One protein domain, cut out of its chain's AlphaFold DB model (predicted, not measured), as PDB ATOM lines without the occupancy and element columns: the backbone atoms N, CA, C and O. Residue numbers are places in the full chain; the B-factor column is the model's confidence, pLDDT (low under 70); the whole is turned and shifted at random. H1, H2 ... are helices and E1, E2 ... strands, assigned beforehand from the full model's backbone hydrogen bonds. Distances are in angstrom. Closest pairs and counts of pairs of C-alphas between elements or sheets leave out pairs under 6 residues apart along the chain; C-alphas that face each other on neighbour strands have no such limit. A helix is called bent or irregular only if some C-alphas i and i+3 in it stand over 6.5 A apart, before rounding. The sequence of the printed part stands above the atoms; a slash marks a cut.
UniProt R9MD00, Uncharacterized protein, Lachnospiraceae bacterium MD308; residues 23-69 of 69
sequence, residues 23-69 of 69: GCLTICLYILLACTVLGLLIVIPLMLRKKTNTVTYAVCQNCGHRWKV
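This is residues 23 to 69 of the 69 residues of an uncharacterized protein of Lachnospiraceae bacterium MD308 (UniProt R9MD00). A helical hairpin at one end, H1 and H2 opening as a V from their link, and a small two-stranded hairpin at the other end, E1 and E2, make a long thin rod. The long strand E1 runs on away from the helices, and the short E2 folds back beside its far part, while residues 48 to 54 stand free between the two ends. The printed part has 47 residues, with two named helices followed by two named strands, in the order H1, H2, E1, E2; the sheet, E1 next to E2, is antiparallel and the class is mixed, helices and strands. The whole is extended, with a radius of gyration of the C-alphas of 18.6 A and spans of 56 by 18 by 13 A.

After Gly 23, H1 takes residues 24 to 34, from C-alpha 24 at (-12.938, -7.804, 56.466), and is 15.4 A long from first to last C-alpha. H2, residues 37 to 48, begins with C-alpha 37 at (-8.374, 13.588, 55.591) and is 18.5 A long. H2 is neither bent nor irregular, but only just: C-alphas 42 and 45 are 6.0 A apart. E1, residues 52 to 60, is 24.3 A long. E2, residues 66 to 68, measures 7.1 A and ends with C-alpha 68 at (-31.567, -20.224, 42.710).

H1 and H2 form a helical hairpin and touch, with the C-alphas of Leu 33 and Gly 39 the closest, 4.4 A apart. H2 touches H1 with residues 39 to 43 alone. Their lines stand at a steep tilt of 40 degrees, and they run opposite ways. Every O i to N i+4 pair is within hydrogen-bond range in H1, and 5 of 8 in H2. E1 and E2 form a hairpin of antiparallel neighbour strands, with 139 degrees between their directions. The C-alphas of Val 59 and Arg 66 face each other at 4.3 A. N 58 and O 67 are within hydrogen-bond range at 2.9 A, as are N 67 and O 58 at 2.9 A. H1 is apart from E1 and from E2, and H2 is apart from E2.

The two C-alphas farthest apart are those of Val 37 and Asn 62, 56.5 A. The printed part has no cut and ends at Val 69, the chain's last residue. The links from H1 to H2, from H2 to E1 and from E1 to E2 are tight. Residues 60 to 65 also stand free. The mean pLDDT of the printed part is 71.5, and 22 residues are under 70: residues 23 to 25, residue 34, residues 37 to 53 and residue 69.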
ATOM      1  N   GLY A  23     -16.469  -7.411  53.063       68.62
ATOM      2  CA  GLY A  23     -15.346  -8.239  53.505       68.62
ATOM      3  C   GLY A  23     -14.507  -7.544  54.581       68.62
ATOM      4  O   GLY A  23     -14.402  -6.316  54.605       68.62
ATOM      5  N   CYS A  24     -13.844  -8.325  55.435       65.81
ATOM      6  CA  CYS A  24     -12.938  -7.804  56.466       65.81
ATOM      7  C   CYS A  24     -11.829  -6.910  55.869       65.81
ATOM      8  O   CYS A  24     -11.538  -5.836  56.384       65.81
ATOM      9  N   LEU A  25     -11.305  -7.277  54.692       68.75
ATOM     10  CA  LEU A  25     -10.307  -6.492  53.952       68.75
ATOM     11  C   LEU A  25     -10.780  -5.074  53.608       68.75
ATOM     12  O   LEU A  25     -10.029  -4.117  53.766       68.75
ATOM     13  N   THR A  26     -12.035  -4.922  53.177       71.31
ATOM     14  CA  THR A  26     -12.618  -3.602  52.901       71.31
ATOM     15  C   THR A  26     -12.760  -2.760  54.168       71.31
ATOM     16  O   THR A  26     -12.589  -1.550  54.095       71.31
ATOM     17  N   ILE A  27     -12.992  -3.378  55.328       72.75
ATOM     18  CA  ILE A  27     -13.052  -2.676  56.618       72.75
ATOM     19  C   ILE A  27     -11.653  -2.191  57.029       72.75
ATOM     20  O   ILE A  27     -11.497  -1.023  57.377       72.75
ATOM     21  N   CYS A  28     -10.622  -3.035  56.914       73.94
ATOM     22  CA  CYS A  28      -9.237  -2.633  57.192       73.94
ATOM     23  C   CYS A  28      -8.776  -1.472  56.294       73.94
ATOM     24  O   CYS A  28      -8.155  -0.527  56.778       73.94
ATOM     25  N   LEU A  29      -9.122  -1.509  55.002       75.50
ATOM     26  CA  LEU A  29      -8.797  -0.443  54.049       75.50
ATOM     27  C   LEU A  29      -9.502   0.875  54.412       75.50
ATOM     28  O   LEU A  29      -8.899   1.937  54.311       75.50
ATOM     29  N   TYR A  30     -10.747   0.804  54.895       71.88
ATOM     30  CA  TYR A  30     -11.493   1.964  55.396       71.88
ATOM     31  C   TYR A  30     -10.839   2.616  56.605       71.88
ATOM     32  O   TYR A  30     -10.738   3.836  56.643       71.88
ATOM     33  N   ILE A  31     -10.400   1.817  57.579       75.44
ATOM     34  CA  ILE A  31      -9.743   2.320  58.792       75.44
ATOM     35  C   ILE A  31      -8.432   3.021  58.420       75.44
ATOM     36  O   ILE A  31      -8.171   4.127  58.887       75.44
ATOM     37  N   LEU A  32      -7.651   2.419  57.517       75.50
ATOM     38  CA  LEU A  32      -6.402   3.002  57.026       75.50
ATOM     39  C   LEU A  32      -6.650   4.300  56.237       75.50
ATOM     40  O   LEU A  32      -5.936   5.279  56.440       75.50
ATOM     41  N   LEU A  33      -7.694   4.348  55.396       70.31
ATOM     42  CA  LEU A  33      -8.095   5.576  54.697       70.31
ATOM     43  C   LEU A  33      -8.610   6.651  55.661       70.31
ATOM     44  O   LEU A  33      -8.290   7.818  55.466       70.31
ATOM     45  N   ALA A  34      -9.391   6.288  56.680       67.38
ATOM     46  CA  ALA A  34      -9.984   7.227  57.633       67.38
ATOM     47  C   ALA A  34      -8.929   7.981  58.459       67.38
ATOM     48  O   ALA A  34      -9.173   9.115  58.865       67.38
ATOM     49  N   CYS A  35      -7.736   7.405  58.643       74.25
ATOM     50  CA  CYS A  35      -6.586   8.116  59.208       74.25
ATOM     51  C   CYS A  35      -6.062   9.260  58.314       74.25
ATOM     52  O   CYS A  35      -5.268  10.074  58.778       74.25
ATOM     53  N   THR A  36      -6.502   9.360  57.055       75.38
ATOM     54  CA  THR A  36      -6.160  10.456  56.137       75.38
ATOM     55  C   THR A  36      -7.394  11.308  55.819       75.38
ATOM     56  O   THR A  36      -8.458  10.786  55.495       75.38
ATOM     57  N   VAL A  37      -7.264  12.640  55.856       67.00
ATOM     58  CA  VAL A  37      -8.374  13.588  55.591       67.00
ATOM     59  C   VAL A  37      -9.000  13.373  54.201       67.00
ATOM     60  O   VAL A  37     -10.211  13.488  54.028       67.00
ATOM     61  N   LEU A  38      -8.186  12.970  53.220       64.88
ATOM     62  CA  LEU A  38      -8.622  12.602  51.867       64.88
ATOM     63  C   LEU A  38      -9.434  11.301  51.819       64.88
ATOM     64  O   LEU A  38     -10.312  11.156  50.968       64.88
ATOM     65  N   GLY A  39      -9.176  10.360  52.727       63.59
ATOM     66  CA  GLY A  39      -9.877   9.084  52.738       63.59
ATOM     67  C   GLY A  39     -11.346   9.223  53.121       63.59
ATOM     68  O   GLY A  39     -12.184   8.507  52.580       63.59
ATOM     69  N   LEU A  40     -11.690  10.203  53.959       63.16
ATOM     70  CA  LEU A  40     -13.057  10.440  54.434       63.16
ATOM     71  C   LEU A  40     -14.026  10.814  53.291       63.16
ATOM     72  O   LEU A  40     -15.154  10.323  53.254       63.16
ATOM     73  N   LEU A  41     -13.565  11.582  52.295       66.12
ATOM     74  CA  LEU A  41     -14.358  11.930  51.103       66.12
ATOM     75  C   LEU A  41     -14.635  10.734  50.177       66.12
ATOM     76  O   LEU A  41     -15.655  10.719  49.495       66.12
ATOM     77  N   ILE A  42     -13.756   9.731  50.153       66.88
ATOM     78  CA  ILE A  42     -13.891   8.531  49.302       66.88
ATOM     79  C   ILE A  42     -14.697   7.435  50.020       66.88
ATOM     80  O   ILE A  42     -15.454   6.685  49.400       66.88
ATOM     81  N   VAL A  43     -14.571   7.377  51.344       68.31
ATOM     82  CA  VAL A  43     -15.266   6.462  52.262       68.31
ATOM     83  C   VAL A  43     -16.787   6.668  52.227       68.31
ATOM     84  O   VAL A  43     -17.546   5.706  52.138       68.31
ATOM     85  N   ILE A  44     -17.270   7.909  52.246       67.88
ATOM     86  CA  ILE A  44     -18.718   8.190  52.270       67.88
ATOM     87  C   ILE A  44     -19.464   7.616  51.040       67.88
ATOM     88  O   ILE A  44     -20.406   6.839  51.230       67.88
ATOM     89  N   PRO A  45     -19.074   7.915  49.781       66.06
ATOM     90  CA  PRO A  45     -19.784   7.398  48.610       66.06
ATOM     91  C   PRO A  45     -19.625   5.883  48.443       66.06
ATOM     92  O   PRO A  45     -20.509   5.222  47.896       66.06
ATOM     93  N   LEU A  46     -18.518   5.306  48.919       66.19
ATOM     94  CA  LEU A  46     -18.233   3.890  48.729       66.19
ATOM     95  C   LEU A  46     -18.954   2.993  49.756       66.19
ATOM     96  O   LEU A  46     -19.313   1.871  49.400       66.19
ATOM     97  N   MET A  47     -19.278   3.493  50.956       62.00
ATOM     98  CA  MET A  47     -20.206   2.830  51.892       62.00
ATOM     99  C   MET A  47     -21.657   2.926  51.422       62.00
ATOM    100  O   MET A  47     -22.417   1.966  51.561       62.00
ATOM    101  N   LEU A  48     -22.038   4.055  50.812       65.06
ATOM    102  CA  LEU A  48     -23.361   4.214  50.200       65.06
ATOM    103  C   LEU A  48     -23.573   3.251  49.027       65.06
ATOM    104  O   LEU A  48     -24.700   2.829  48.757       65.06
ATOM    105  N   ARG A  49     -22.489   2.846  48.358       61.38
ATOM    106  CA  ARG A  49     -22.506   1.857  47.281       61.38
ATOM    107  C   ARG A  49     -22.665   0.442  47.847       61.38
ATOM    108  O   ARG A  49     -21.774  -0.403  47.746       61.38
ATOM    109  N   LYS A  50     -23.834   0.157  48.426       58.91
ATOM    110  CA  LYS A  50     -24.247  -1.201  48.799       58.91
ATOM    111  C   LYS A  50     -24.169  -2.083  47.550       58.91
ATOM    112  O   LYS A  50     -24.959  -1.926  46.623       58.91
ATOM    113  N   LYS A  51     -23.215  -3.019  47.519       59.66
ATOM    114  CA  LYS A  51     -23.163  -4.081  46.502       59.66
ATOM    115  C   LYS A  51     -24.321  -5.051  46.749       59.66
ATOM    116  O   LYS A  51     -24.156  -6.095  47.382       59.66
ATOM    117  N   THR A  52     -25.504  -4.690  46.271       60.78
ATOM    118  CA  THR A  52     -26.637  -5.607  46.167       60.78
ATOM    119  C   THR A  52     -26.400  -6.516  44.969       60.78
ATOM    120  O   THR A  52     -26.000  -6.065  43.898       60.78
ATOM    121  N   ASN A  53     -26.572  -7.820  45.162       67.25
ATOM    122  CA  ASN A  53     -26.635  -8.750  44.042       67.25
ATOM    123  C   ASN A  53     -28.102  -9.132  43.899       67.25
ATOM    124  O   ASN A  53     -28.729  -9.587  44.857       67.25
ATOM    125  N   THR A  54     -28.664  -8.884  42.723       73.56
ATOM    126  CA  THR A  54     -30.005  -9.346  42.379       73.56
ATOM    127  C   THR A  54     -29.905 -10.831  42.088       73.56
ATOM    128  O   THR A  54     -29.298 -11.219  41.089       73.56
ATOM    129  N   VAL A  55     -30.440 -11.656  42.981       77.94
ATOM    130  CA  VAL A  55     -30.490 -13.098  42.767       77.94
ATOM    131  C   VAL A  55     -31.934 -13.487  42.516       77.94
ATOM    132  O   VAL A  55     -32.829 -13.155  43.297       77.94
ATOM    133  N   THR A  56     -32.158 -14.177  41.408       79.94
ATOM    134  CA  THR A  56     -33.478 -14.674  41.055       79.94
ATOM    135  C   THR A  56     -33.658 -16.042  41.697       79.94
ATOM    136  O   THR A  56     -32.842 -16.949  41.537       79.94
ATOM    137  N   TYR A  57     -34.721 -16.189  42.472       82.44
ATOM    138  CA  TYR A  57     -35.124 -17.464  43.038       82.44
ATOM    139  C   TYR A  57     -36.415 -17.902  42.370       82.44
ATOM    140  O   TYR A  57     -37.369 -17.134  42.280       82.44
ATOM    141  N   ALA A  58     -36.466 -19.148  41.926       81.12
ATOM    142  CA  ALA A  58     -37.714 -19.780  41.539       81.12
ATOM    143  C   ALA A  58     -38.303 -20.482  42.767       81.12
ATOM    144  O   ALA A  58     -37.609 -21.235  43.452       81.12
ATOM    145  N   VAL A  59     -39.574 -20.216  43.057       82.12
ATOM    146  CA  VAL A  59     -40.322 -20.778  44.183       82.12
ATOM    147  C   VAL A  59     -41.560 -21.481  43.645       82.12
ATOM    148  O   VAL A  59     -42.357 -20.887  42.924       82.12
ATOM    149  N   CYS A  60     -41.747 -22.750  43.992       83.19
ATOM    150  CA  CYS A  60     -42.978 -23.460  43.661       83.19
ATOM    151  C   CYS A  60     -44.108 -23.036  44.609       83.19
ATOM    152  O   CYS A  60     -43.978 -23.216  45.819       83.19
ATOM    153  N   GLN A  61     -45.223 -22.533  44.077       78.81
ATOM    154  CA  GLN A  61     -46.382 -22.105  44.879       78.81
ATOM    155  C   GLN A  61     -47.105 -23.284  45.544       78.81
ATOM    156  O   GLN A  61     -47.664 -23.140  46.624       78.81
ATOM    157  N   ASN A  62     -47.031 -24.474  44.944       79.19
ATOM    158  CA  ASN A  62     -47.747 -25.649  45.439       79.19
ATOM    159  C   ASN A  62     -47.056 -26.337  46.632       79.19
ATOM    160  O   ASN A  62     -47.708 -26.974  47.448       79.19
ATOM    161  N   CYS A  63     -45.723 -26.246  46.731       78.12
ATOM    162  CA  CYS A  63     -44.964 -26.924  47.790       78.12
ATOM    163  C   CYS A  63     -43.889 -26.064  48.475       78.12
ATOM    164  O   CYS A  63     -43.134 -26.569  49.305       78.12
ATOM    165  N   GLY A  64     -43.775 -24.779  48.128       76.69
ATOM    166  CA  GLY A  64     -42.857 -23.821  48.755       76.69
ATOM    167  C   GLY A  64     -41.367 -24.071  48.489       76.69
ATOM    168  O   GLY A  64     -40.510 -23.410  49.074       76.69
ATOM    169  N   HIS A  65     -41.016 -25.034  47.631       81.00
ATOM    170  CA  HIS A  65     -39.620 -25.330  47.327       81.00
ATOM    171  C   HIS A  65     -38.994 -24.176  46.536       81.00
ATOM    172  O   HIS A  65     -39.526 -23.798  45.495       81.00
ATOM    173  N   ARG A  66     -37.869 -23.643  47.027       79.56
ATOM    174  CA  ARG A  66     -37.121 -22.545  46.404       79.56
ATOM    175  C   ARG A  66     -35.762 -23.012  45.892       79.56
ATOM    176  O   ARG A  66     -35.059 -23.724  46.608       79.56
ATOM    177  N   TRP A  67     -35.371 -22.571  44.703       79.81
ATOM    178  CA  TRP A  67     -34.037 -22.793  44.141       79.81
ATOM    179  C   TRP A  67     -33.523 -21.524  43.452       79.81
ATOM    180  O   TRP A  67     -34.311 -20.738  42.930       79.81
ATOM    181  N   LYS A  68     -32.202 -21.301  43.488       77.19
ATOM    182  CA  LYS A  68     -31.567 -20.224  42.710       77.19
ATOM    183  C   LYS A  68     -31.648 -20.576  41.227       77.19
ATOM    184  O   LYS A  68     -31.371 -21.723  40.870       77.19
ATOM    185  N   VAL A  69     -32.028 -19.598  40.411       67.75
ATOM    186  CA  VAL A  69     -32.001 -19.658  38.943       67.75
ATOM    187  C   VAL A  69     -31.076 -18.592  38.386       67.75
ATOM    188  O   VAL A  69     -30.964 -17.515  39.015       67.75
TER     189      VAL A  69